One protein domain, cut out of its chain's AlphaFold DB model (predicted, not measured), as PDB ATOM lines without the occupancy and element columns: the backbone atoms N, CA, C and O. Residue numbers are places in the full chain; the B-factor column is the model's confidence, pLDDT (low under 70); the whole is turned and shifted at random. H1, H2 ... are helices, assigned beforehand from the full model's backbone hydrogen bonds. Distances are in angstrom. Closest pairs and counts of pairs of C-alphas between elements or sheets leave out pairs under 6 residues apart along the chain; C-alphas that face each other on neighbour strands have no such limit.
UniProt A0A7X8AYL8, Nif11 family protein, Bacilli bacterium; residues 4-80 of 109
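What this domain is: This is residues 4 to 80 of the 109 residues of the protein "Nif11 family protein" of Bacilli bacterium (UniProt A0A7X8AYL8). Three short helices, H1 to H3, and the first turns of the long H4 make a compact body, from which residues 62 to 80 of H4 stick out as an arm, kinked by 55 degrees near residue 70. The 77 printed residues, all helix by class, have four named helices and no named strand. The whole is loose, radius of gyration of the C-alphas 14.4 A, spanning 40 by 25 by 24 A.

How they stand to each other: H1, residues 4 to 15, touches H2, residues 17 to 26, only at the corner, closest C-alphas Val 13 and Leu 19, 5.1 A. H2 and H3, residues 31 to 44, form a hairpin at a shallow tilt of 29 degrees, opposite ways; H3 touches with residues 34 to 38 alone, closest C-alphas Leu 26 and Tyr 34, 5.6 A. H4, residues 51 to 80, touches H1 with residues 53 to 57 alone, closest C-alphas Val 6 and Leu 54, 6.3 A. Every O i to N i+4 pair is within hydrogen-bond range in H1, H2 and H3; in H4, 21 of 26.

Where its parts are: H1 begins at C-alpha 4 (-20.961, -43.948, -19.115). H4, 38.7 A long, ends at C-alpha 80 (-47.825, -28.520, -35.732).

The domain as a whole: The printed part has no cut. Residues 62 to 80 have pLDDT under 70.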
ATOM      1  N   ASP A   4     -21.021 -43.443 -17.738       86.06
ATOM      2  CA  ASP A   4     -20.961 -43.948 -19.115       86.06
ATOM      3  C   ASP A   4     -21.698 -45.283 -19.309       86.06
ATOM      4  O   ASP A   4     -22.423 -45.465 -20.284       86.06
ATOM      5  N   HIS A   5     -21.613 -46.204 -18.344       87.62
ATOM      6  CA  HIS A   5     -22.366 -47.459 -18.411       87.62
ATOM      7  C   HIS A   5     -23.873 -47.241 -18.274       87.62
ATOM      8  O   HIS A   5     -24.641 -47.985 -18.882       87.62
ATOM      9  N   VAL A   6     -24.298 -46.227 -17.513       86.00
ATOM     10  CA  VAL A   6     -25.712 -45.834 -17.437       86.00
ATOM     11  C   VAL A   6     -26.166 -45.342 -18.807       86.00
ATOM     12  O   VAL A   6     -27.164 -45.824 -19.339       86.00
ATOM     13  N   ARG A   7     -25.390 -44.447 -19.427       86.56
ATOM     14  CA  ARG A   7     -25.680 -43.917 -20.763       86.56
ATOM     15  C   ARG A   7     -25.791 -45.027 -21.810       86.56
ATOM     16  O   ARG A   7     -26.801 -45.090 -22.505       86.56
ATOM     17  N   LEU A   8     -24.793 -45.905 -21.901       88.94
ATOM     18  CA  LEU A   8     -24.777 -47.009 -22.868       88.94
ATOM     19  C   LEU A   8     -25.930 -47.995 -22.637       88.94
ATOM     20  O   LEU A   8     -26.505 -48.519 -23.592       88.94
ATOM     21  N   PHE A   9     -26.306 -48.230 -21.377       89.06
ATOM     22  CA  PHE A   9     -27.475 -49.038 -21.052       89.06
ATOM     23  C   PHE A   9     -28.767 -48.393 -21.571       89.06
ATOM     24  O   PHE A   9     -29.536 -49.057 -22.264       89.06
ATOM     25  N   PHE A  10     -28.995 -47.104 -21.299       83.94
ATOM     26  CA  PHE A  10     -30.192 -46.402 -21.775       83.94
ATOM     27  C   PHE A  10     -30.221 -46.223 -23.302       83.94
ATOM     28  O   PHE A  10     -31.296 -46.276 -23.898       83.94
ATOM     29  N   GLU A  11     -29.066 -46.103 -23.956       86.62
ATOM     30  CA  GLU A  11     -28.964 -46.139 -25.420       86.62
ATOM     31  C   GLU A  11     -29.435 -47.495 -25.967       86.62
ATOM     32  O   GLU A  11     -30.279 -47.556 -26.864       86.62
ATOM     33  N   LYS A  12     -28.997 -48.599 -25.351       83.25
ATOM     34  CA  LYS A  12     -29.462 -49.946 -25.709       83.25
ATOM     35  C   LYS A  12     -30.954 -50.147 -25.434       83.25
ATOM     36  O   LYS A  12     -31.626 -50.796 -26.236       83.25
ATOM     37  N   VAL A  13     -31.482 -49.589 -24.342       82.38
ATOM     38  CA  VAL A  13     -32.925 -49.579 -24.040       82.38
ATOM     39  C   VAL A  13     -33.702 -48.848 -25.140       82.38
ATOM     40  O   VAL A  13     -34.750 -49.333 -25.554       82.38
ATOM     41  N   SER A  14     -33.182 -47.731 -25.658       77.31
ATOM     42  CA  SER A  14     -33.836 -46.973 -26.734       77.31
ATOM     43  C   SER A  14     -33.907 -47.739 -28.057       77.31
ATOM     44  O   SER A  14     -34.794 -47.470 -28.865       77.31
ATOM     45  N   VAL A  15     -32.977 -48.665 -28.297       82.06
ATOM     46  CA  VAL A  15     -32.924 -49.463 -29.532       82.06
ATOM     47  C   VAL A  15     -33.708 -50.773 -29.393       82.06
ATOM     48  O   VAL A  15     -34.316 -51.234 -30.358       82.06
ATOM     49  N   GLN A  16     -33.724 -51.387 -28.207       78.88
ATOM     50  CA  GLN A  16     -34.400 -52.666 -27.979       78.88
ATOM     51  C   GLN A  16     -35.785 -52.505 -27.346       78.88
ATOM     52  O   GLN A  16     -35.912 -52.300 -26.139       78.88
ATOM     53  N   THR A  17     -36.830 -52.755 -28.138       82.25
ATOM     54  CA  THR A  17     -38.244 -52.659 -27.725       82.25
ATOM     55  C   THR A  17     -38.562 -53.454 -26.456       82.25
ATOM     56  O   THR A  17     -39.209 -52.934 -25.557       82.25
ATOM     57  N   LYS A  18     -38.027 -54.676 -26.315       85.25
ATOM     58  CA  LYS A  18     -38.253 -55.509 -25.119       85.25
ATOM     59  C   LYS A  18     -37.694 -54.885 -23.836       85.25
ATOM     60  O   LYS A  18     -38.320 -54.966 -22.784       85.25
ATOM     61  N   LEU A  19     -36.513 -54.270 -23.917       83.00
ATOM     62  CA  LEU A  19     -35.892 -53.577 -22.785       83.00
ATOM     63  C   LEU A  19     -36.637 -52.283 -22.458       83.00
ATOM     64  O   LEU A  19     -36.808 -51.959 -21.285       83.00
ATOM     65  N   LEU A  20     -37.113 -51.576 -23.484       80.75
ATOM     66  CA  LEU A  20     -37.947 -50.392 -23.320       80.75
ATOM     67  C   LEU A  20     -39.244 -50.718 -22.572       80.75
ATOM     68  O   LEU A  20     -39.555 -50.051 -21.588       80.75
ATOM     69  N   GLU A  21     -39.956 -51.771 -22.978       82.31
ATOM     70  CA  GLU A  21     -41.171 -52.226 -22.294       82.31
ATOM     71  C   GLU A  21     -40.884 -52.609 -20.837       82.31
ATOM     72  O   GLU A  21     -41.618 -52.205 -19.934       82.31
ATOM     73  N   GLN A  22     -39.779 -53.313 -20.568       84.50
ATOM     74  CA  GLN A  22     -39.380 -53.631 -19.195       84.50
ATOM     75  C   GLN A  22     -39.136 -52.368 -18.365       84.50
ATOM     76  O   GLN A  22     -39.695 -52.247 -17.277       84.50
ATOM     77  N   ILE A  23     -38.375 -51.397 -18.874       82.69
ATOM     78  CA  ILE A  23     -38.129 -50.126 -18.177       82.69
ATOM     79  C   ILE A  23     -39.436 -49.349 -17.946       82.69
ATOM     80  O   ILE A  23     -39.631 -48.804 -16.859       82.69
ATOM     81  N   GLN A  24     -40.362 -49.344 -18.908       81.38
ATOM     82  CA  GLN A  24     -41.678 -48.708 -18.766       81.38
ATOM     83  C   GLN A  24     -42.563 -49.393 -17.716       81.38
ATOM     84  O   GLN A  24     -43.281 -48.720 -16.975       81.38
ATOM     85  N   HIS A  25     -42.509 -50.721 -17.618       80.81
ATOM     86  CA  HIS A  25     -43.195 -51.460 -16.559       80.81
ATOM     87  C   HIS A  25     -42.574 -51.188 -15.185       80.81
ATOM     88  O   HIS A  25     -43.304 -51.010 -14.210       80.81
ATOM     89  N   LEU A  26     -41.243 -51.101 -15.113       80.44
ATOM     90  CA  LEU A  26     -40.522 -50.761 -13.888       80.44
ATOM     91  C   LEU A  26     -40.816 -49.330 -13.427       80.44
ATOM     92  O   LEU A  26     -40.888 -49.098 -12.225       80.44
ATOM     93  N   ALA A  27     -41.045 -48.390 -14.347       76.81
ATOM     94  CA  ALA A  27     -41.357 -46.994 -14.026       76.81
ATOM     95  C   ALA A  27     -42.681 -46.804 -13.254       76.81
ATOM     96  O   ALA A  27     -42.938 -45.721 -12.738       76.81
ATOM     97  N   LYS A  28     -43.524 -47.843 -13.161       81.00
ATOM     98  CA  LYS A  28     -44.751 -47.839 -12.344       81.00
ATOM     99  C   LYS A  28     -44.494 -48.193 -10.872       81.00
ATOM    100  O   LYS A  28     -45.414 -48.114 -10.062       81.00
ATOM    101  N   LEU A  29     -43.284 -48.640 -10.541       79.38
ATOM    102  CA  LEU A  29     -42.880 -49.017  -9.188       79.38
ATOM    103  C   LEU A  29     -42.397 -47.790  -8.399       79.38
ATOM    104  O   LEU A  29     -41.947 -46.814  -8.998       79.38
ATOM    105  N   PRO A  30     -42.435 -47.837  -7.054       82.69
ATOM    106  CA  PRO A  30     -41.874 -46.773  -6.225       82.69
ATOM    107  C   PRO A  30     -40.368 -46.597  -6.474       82.69
ATOM    108  O   PRO A  30     -39.658 -47.574  -6.716       82.69
ATOM    109  N   ASP A  31     -39.862 -45.366  -6.333       76.62
ATOM    110  CA  ASP A  31     -38.496 -44.962  -6.716       76.62
ATOM    111  C   ASP A  31     -37.396 -45.903  -6.216       76.62
ATOM    112  O   ASP A  31     -36.434 -46.204  -6.922       76.62
ATOM    113  N   LYS A  32     -37.528 -46.391  -4.978       75.56
ATOM    114  CA  LYS A  32     -36.543 -47.292  -4.373       75.56
ATOM    115  C   LYS A  32     -36.483 -48.643  -5.093       75.56
ATOM    116  O   LYS A  32     -35.386 -49.140  -5.330       75.56
ATOM    117  N   GLU A  33     -37.635 -49.213  -5.441       82.38
ATOM    118  CA  GLU A  33     -37.723 -50.477  -6.183       82.38
ATOM    119  C   GLU A  33     -37.375 -50.299  -7.659       82.38
ATOM    120  O   GLU A  33     -36.712 -51.161  -8.237       82.38
ATOM    121  N   TYR A  34     -37.771 -49.173  -8.256       84.25
ATOM    122  CA  TYR A  34     -37.389 -48.820  -9.618       84.25
ATOM    123  C   TYR A  34     -35.864 -48.811  -9.774       84.25
ATOM    124  O   TYR A  34     -35.327 -49.516 -10.625       84.25
ATOM    125  N   ILE A  35     -35.157 -48.079  -8.907       83.06
ATOM    126  CA  ILE A  35     -33.695 -47.960  -8.963       83.06
ATOM    127  C   ILE A  35     -33.024 -49.331  -8.828       83.06
ATOM    128  O   ILE A  35     -32.140 -49.655  -9.620       83.06
ATOM    129  N   ASP A  36     -33.449 -50.144  -7.861       86.44
ATOM    130  CA  ASP A  36     -32.849 -51.459  -7.615       86.44
ATOM    131  C   ASP A  36     -33.040 -52.403  -8.813       86.44
ATOM    132  O   ASP A  36     -32.090 -53.027  -9.301       86.44
ATOM    133  N   LYS A  37     -34.254 -52.429  -9.381       87.75
ATOM    134  CA  LYS A  37     -34.560 -53.254 -10.555       87.75
ATOM    135  C   LYS A  37     -33.872 -52.760 -11.825       87.75
ATOM    136  O   LYS A  37     -33.453 -53.593 -12.622       87.75
ATOM    137  N   VAL A  38     -33.699 -51.450 -12.010       86.50
ATOM    138  CA  VAL A  38     -32.943 -50.898 -13.148       86.50
ATOM    139  C   VAL A  38     -31.458 -51.243 -13.048       86.50
ATOM    140  O   VAL A  38     -30.868 -51.659 -14.042       86.50
ATOM    141  N   ILE A  39     -30.859 -51.147 -11.857       89.75
ATOM    142  CA  ILE A  39     -29.464 -51.558 -11.627       89.75
ATOM    143  C   ILE A  39     -29.291 -53.053 -11.910       89.75
ATOM    144  O   ILE A  39     -28.332 -53.462 -12.573       89.75
ATOM    145  N   LYS A  40     -30.237 -53.880 -11.448       91.19
ATOM    146  CA  LYS A  40     -30.235 -55.317 -11.730       91.19
ATOM    147  C   LYS A  40     -30.336 -55.593 -13.233       91.19
ATOM    148  O   LYS A  40     -29.516 -56.344 -13.758       91.19
ATOM    149  N   LEU A  41     -31.262 -54.931 -13.924       88.81
ATOM    150  CA  LEU A  41     -31.467 -55.097 -15.362       88.81
ATOM    151  C   LEU A  41     -30.241 -54.655 -16.174       88.81
ATOM    152  O   LEU A  41     -29.846 -55.331 -17.126       88.81
ATOM    153  N   GLY A  42     -29.599 -53.558 -15.764       89.81
ATOM    154  CA  GLY A  42     -28.313 -53.119 -16.300       89.81
ATOM    155  C   GLY A  42     -27.259 -54.211 -16.169       89.81
ATOM    156  O   GLY A  42     -26.643 -54.597 -17.168       89.81
ATOM    157  N   ARG A  43     -27.119 -54.785 -14.967       90.62
ATOM    158  CA  ARG A  43     -26.147 -55.849 -14.680       90.62
ATOM    159  C   ARG A  43     -26.395 -57.101 -15.523       90.62
ATOM    160  O   ARG A  43     -25.433 -57.668 -16.037       90.62
ATOM    161  N   GLU A  44     -27.652 -57.503 -15.694       90.75
ATOM    162  CA  GLU A  44     -28.049 -58.631 -16.553       90.75
ATOM    163  C   GLU A  44     -27.703 -58.391 -18.032       90.75
ATOM    164  O   GLU A  44     -27.433 -59.334 -18.769       90.75
ATOM    165  N   ASN A  45     -27.634 -57.127 -18.455       87.19
ATOM    166  CA  ASN A  45     -27.254 -56.730 -19.810       87.19
ATOM    167  C   ASN A  45     -25.756 -56.419 -19.974       87.19
ATOM    168  O   ASN A  45     -25.351 -55.984 -21.055       87.19
ATOM    169  N   GLY A  46     -24.947 -56.646 -18.934       90.00
ATOM    170  CA  GLY A  46     -23.500 -56.410 -18.937       90.00
ATOM    171  C   GLY A  46     -23.073 -55.000 -18.512       90.00
ATOM    172  O   GLY A  46     -21.881 -54.704 -18.522       90.00
ATOM    173  N   TYR A  47     -24.005 -54.143 -18.094       89.50
ATOM    174  CA  TYR A  47     -23.728 -52.778 -17.644       89.50
ATOM    175  C   TYR A  47     -23.723 -52.718 -16.119       89.50
ATOM    176  O   TYR A  47     -24.736 -52.954 -15.465       89.50
ATOM    177  N   ARG A  48     -22.574 -52.400 -15.522       89.62
ATOM    178  CA  ARG A  48     -22.461 -52.221 -14.068       89.62
ATOM    179  C   ARG A  48     -22.385 -50.738 -13.727       89.62
ATOM    180  O   ARG A  48     -21.443 -50.064 -14.144       89.62
ATOM    181  N   PHE A  49     -23.375 -50.275 -12.975       89.81
ATOM    182  CA  PHE A  49     -23.491 -48.924 -12.439       89.81
ATOM    183  C   PHE A  49     -24.254 -48.971 -11.114       89.81
ATOM    184  O   PHE A  49     -25.046 -49.891 -10.884       89.81
ATOM    185  N   ASP A  50     -24.020 -47.985 -10.256       88.00
ATOM    186  CA  ASP A  50     -24.666 -47.873  -8.955       88.00
ATOM    187  C   ASP A  50     -25.755 -46.791  -8.959       88.00
ATOM    188  O   ASP A  50     -25.963 -46.047  -9.922       88.00
ATOM    189  N   LYS A  51     -26.481 -46.684  -7.844       84.69
ATOM    190  CA  LYS A  51     -27.536 -45.676  -7.663       84.69
ATOM    191  C   LYS A  51     -27.022 -44.247  -7.850       84.69
ATOM    192  O   LYS A  51     -27.769 -43.391  -8.321       84.69
ATOM    193  N   GLU A  52     -25.788 -43.974  -7.440       88.00
ATOM    194  CA  GLU A  52     -25.173 -42.652  -7.585       88.00
ATOM    195  C   GLU A  52     -24.905 -42.311  -9.051       88.00
ATOM    196  O   GLU A  52     -25.259 -41.212  -9.475       88.00
ATOM    197  N   ASP A  53     -24.411 -43.266  -9.844       86.19
ATOM    198  CA  ASP A  53     -24.227 -43.093 -11.289       86.19
ATOM    199  C   ASP A  53     -25.563 -42.789 -11.984       86.19
ATOM    200  O   ASP A  53     -25.651 -41.888 -12.819       86.19
ATOM    201  N   LEU A  54     -26.628 -43.507 -11.603       83.19
ATOM    202  CA  LEU A  54     -27.972 -43.297 -12.147       83.19
ATOM    203  C   LEU A  54     -28.501 -41.892 -11.820       83.19
ATOM    204  O   LEU A  54     -29.061 -41.217 -12.682       83.19
ATOM    205  N   LYS A  55     -28.297 -41.423 -10.582       83.06
ATOM    206  CA  LYS A  55     -28.686 -40.066 -10.170       83.06
ATOM    207  C   LYS A  55     -27.910 -38.999 -10.928       83.06
ATOM    208  O   LYS A  55     -28.521 -38.043 -11.395       83.06
ATOM    209  N   GLN A  56     -26.592 -39.153 -11.056       81.62
ATOM    210  CA  GLN A  56     -25.769 -38.211 -11.812       81.62
ATOM    211  C   GLN A  56     -26.193 -38.155 -13.280       81.62
ATOM    212  O   GLN A  56     -26.308 -37.063 -13.832       81.62
ATOM    213  N   PHE A  57     -26.505 -39.306 -13.884       81.50
ATOM    214  CA  PHE A  57     -27.043 -39.368 -15.239       81.50
ATOM    215  C   PHE A  57     -28.368 -38.610 -15.365       81.50
ATOM    216  O   PHE A  57     -28.511 -37.792 -16.266       81.50
ATOM    217  N   VAL A  58     -29.319 -38.824 -14.449       76.44
ATOM    218  CA  VAL A  58     -30.620 -38.134 -14.476       76.44
ATOM    219  C   VAL A  58     -30.461 -36.629 -14.274       76.44
ATOM    220  O   VAL A  58     -31.080 -35.861 -15.000       76.44
ATOM    221  N   VAL A  59     -29.612 -36.186 -13.344       75.00
ATOM    222  CA  VAL A  59     -29.340 -34.754 -13.135       75.00
ATOM    223  C   VAL A  59     -28.710 -34.139 -14.384       75.00
ATOM    224  O   VAL A  59     -29.190 -33.114 -14.860       75.00
ATOM    225  N   ALA A  60     -27.695 -34.782 -14.967       73.44
ATOM    226  CA  ALA A  60     -27.068 -34.317 -16.203       73.44
ATOM    227  C   ALA A  60     -28.061 -34.298 -17.378       73.44
ATOM    228  O   ALA A  60     -28.065 -33.363 -18.177       73.44
ATOM    229  N   PHE A  61     -28.940 -35.298 -17.461       70.12
ATOM    230  CA  PHE A  61     -29.976 -35.388 -18.482       70.12
ATOM    231  C   PHE A  61     -31.054 -34.314 -18.306       70.12
ATOM    232  O   PHE A  61     -31.466 -33.727 -19.297       70.12
ATOM    233  N   LEU A  62     -31.468 -34.006 -17.074       65.56
ATOM    234  CA  LEU A  62     -32.417 -32.929 -16.769       65.56
ATOM    235  C   LEU A  62     -31.832 -31.551 -17.080       65.56
ATOM    236  O   LEU A  62     -32.502 -30.749 -17.721       65.56
ATOM    237  N   VAL A  63     -30.575 -31.298 -16.703       66.38
ATOM    238  CA  VAL A  63     -29.868 -30.049 -17.039       66.38
ATOM    239  C   VAL A  63     -29.738 -29.896 -18.557       66.38
ATOM    240  O   VAL A  63     -30.000 -28.827 -19.109       66.38
ATOM    241  N   ASN A  64     -29.404 -30.979 -19.264       60.66
ATOM    242  CA  ASN A  64     -29.327 -30.959 -20.720       60.66
ATOM    243  C   ASN A  64     -30.716 -30.820 -21.370       60.66
ATOM    244  O   ASN A  64     -30.861 -30.125 -22.373       60.66
ATOM    245  N   LEU A  65     -31.759 -31.431 -20.797       52.12
ATOM    246  CA  LEU A  65     -33.144 -31.284 -21.242       52.12
ATOM    247  C   LEU A  65     -33.675 -29.874 -21.021       52.12
ATOM    248  O   LEU A  65     -34.371 -29.402 -21.900       52.12
ATOM    249  N   GLU A  66     -33.347 -29.196 -19.922       52.09
ATOM    250  CA  GLU A  66     -33.710 -27.791 -19.687       52.09
ATOM    251  C   GLU A  66     -33.084 -26.873 -20.750       52.09
ATOM    252  O   GLU A  66     -33.728 -25.969 -21.288       52.09
ATOM    253  N   HIS A  67     -31.858 -27.194 -21.165       51.16
ATOM    254  CA  HIS A  67     -31.207 -26.536 -22.294       51.16
ATOM    255  C   HIS A  67     -31.865 -26.901 -23.646       51.16
ATOM    256  O   HIS A  67     -31.941 -26.076 -24.560       51.16
ATOM    257  N   THR A  68     -32.407 -28.120 -23.769       44.50
ATOM    258  CA  THR A  68     -33.036 -28.641 -24.996       44.50
ATOM    259  C   THR A  68     -34.523 -28.280 -25.119       44.50
ATOM    260  O   THR A  68     -35.003 -28.123 -26.236       44.50
ATOM    261  N   THR A  69     -35.281 -28.064 -24.041       40.00
ATOM    262  CA  THR A  69     -36.687 -27.607 -24.073       40.00
ATOM    263  C   THR A  69     -36.805 -26.167 -24.557       40.00
ATOM    264  O   THR A  69     -37.790 -25.832 -25.222       40.00
ATOM    265  N   SER A  70     -35.759 -25.357 -24.364       40.62
ATOM    266  CA  SER A  70     -35.590 -24.072 -25.057       40.62
ATOM    267  C   SER A  70     -35.533 -24.244 -26.590       40.62
ATOM    268  O   SER A  70     -36.062 -23.425 -27.345       40.62
ATOM    269  N   MET A  71     -34.992 -25.368 -27.081       37.88
ATOM    270  CA  MET A  71     -35.006 -25.737 -28.505       37.88
ATOM    271  C   MET A  71     -36.271 -26.507 -28.935       37.88
ATOM    272  O   MET A  71     -36.747 -26.321 -30.057       37.88
ATOM    273  N   LEU A  72     -36.883 -27.305 -28.054       37.81
ATOM    274  CA  LEU A  72     -38.087 -28.091 -28.337       37.81
ATOM    275  C   LEU A  72     -39.333 -27.204 -28.497       37.81
ATOM    276  O   LEU A  72     -40.198 -27.523 -29.310       37.81
ATOM    277  N   GLN A  73     -39.416 -26.051 -27.817       40.75
ATOM    278  CA  GLN A  73     -40.455 -25.048 -28.111       40.75
ATOM    279  C   GLN A  73     -40.357 -24.501 -29.547       40.75
ATOM    280  O   GLN A  73     -41.381 -24.190 -30.158       40.75
ATOM    281  N   LYS A  74     -39.150 -24.428 -30.128       41.22
ATOM    282  CA  LYS A  74     -38.979 -24.080 -31.549       41.22
ATOM    283  C   LYS A  74     -39.304 -25.259 -32.476       41.22
ATOM    284  O   LYS A  74     -39.888 -25.029 -33.534       41.22
ATOM    285  N   ALA A  75     -39.012 -26.500 -32.075       39.44
ATOM    286  CA  ALA A  75     -39.310 -27.704 -32.862       39.44
ATOM    287  C   ALA A  75     -40.809 -28.086 -32.879       39.44
ATOM    288  O   ALA A  75     -41.319 -28.512 -33.914       39.44
ATOM    289  N   GLN A  76     -41.560 -27.839 -31.796       41.69
ATOM    290  CA  GLN A  76     -43.016 -28.068 -31.746       41.69
ATOM    291  C   GLN A  76     -43.798 -27.193 -32.743       41.69
ATOM    292  O   GLN A  76     -44.858 -27.589 -33.231       41.69
ATOM    293  N   LYS A  77     -43.253 -26.033 -33.135       46.06
ATOM    294  CA  LYS A  77     -43.822 -25.202 -34.211       46.06
ATOM    295  C   LYS A  77     -43.677 -25.850 -35.600       46.06
ATOM    296  O   LYS A  77     -44.407 -25.478 -36.518       46.06
ATOM    297  N   PHE A  78     -42.764 -26.812 -35.750       39.00
ATOM    298  CA  PHE A  78     -42.515 -27.555 -36.986       39.00
ATOM    299  C   PHE A  78     -43.450 -28.775 -37.111       39.00
ATOM    300  O   PHE A  78     -44.062 -28.966 -38.162       39.00
ATOM    301  N   GLU A  79     -43.678 -29.526 -36.024       40.78
ATOM    302  CA  GLU A  79     -44.632 -30.655 -36.011       40.78
ATOM    303  C   GLU A  79     -46.100 -30.216 -36.147       40.78
ATOM    304  O   GLU A  79     -46.890 -30.876 -36.831       40.78
ATOM    305  N   ALA A  80     -46.471 -29.058 -35.589       48.97
ATOM    306  CA  ALA A  80     -47.825 -28.520 -35.732       48.97
ATOM    307  C   ALA A  80     -48.202 -28.205 -37.196       48.97
ATOM    308  O   ALA A  80     -49.378 -28.269 -37.554       48.97
TER     309      ALA A  80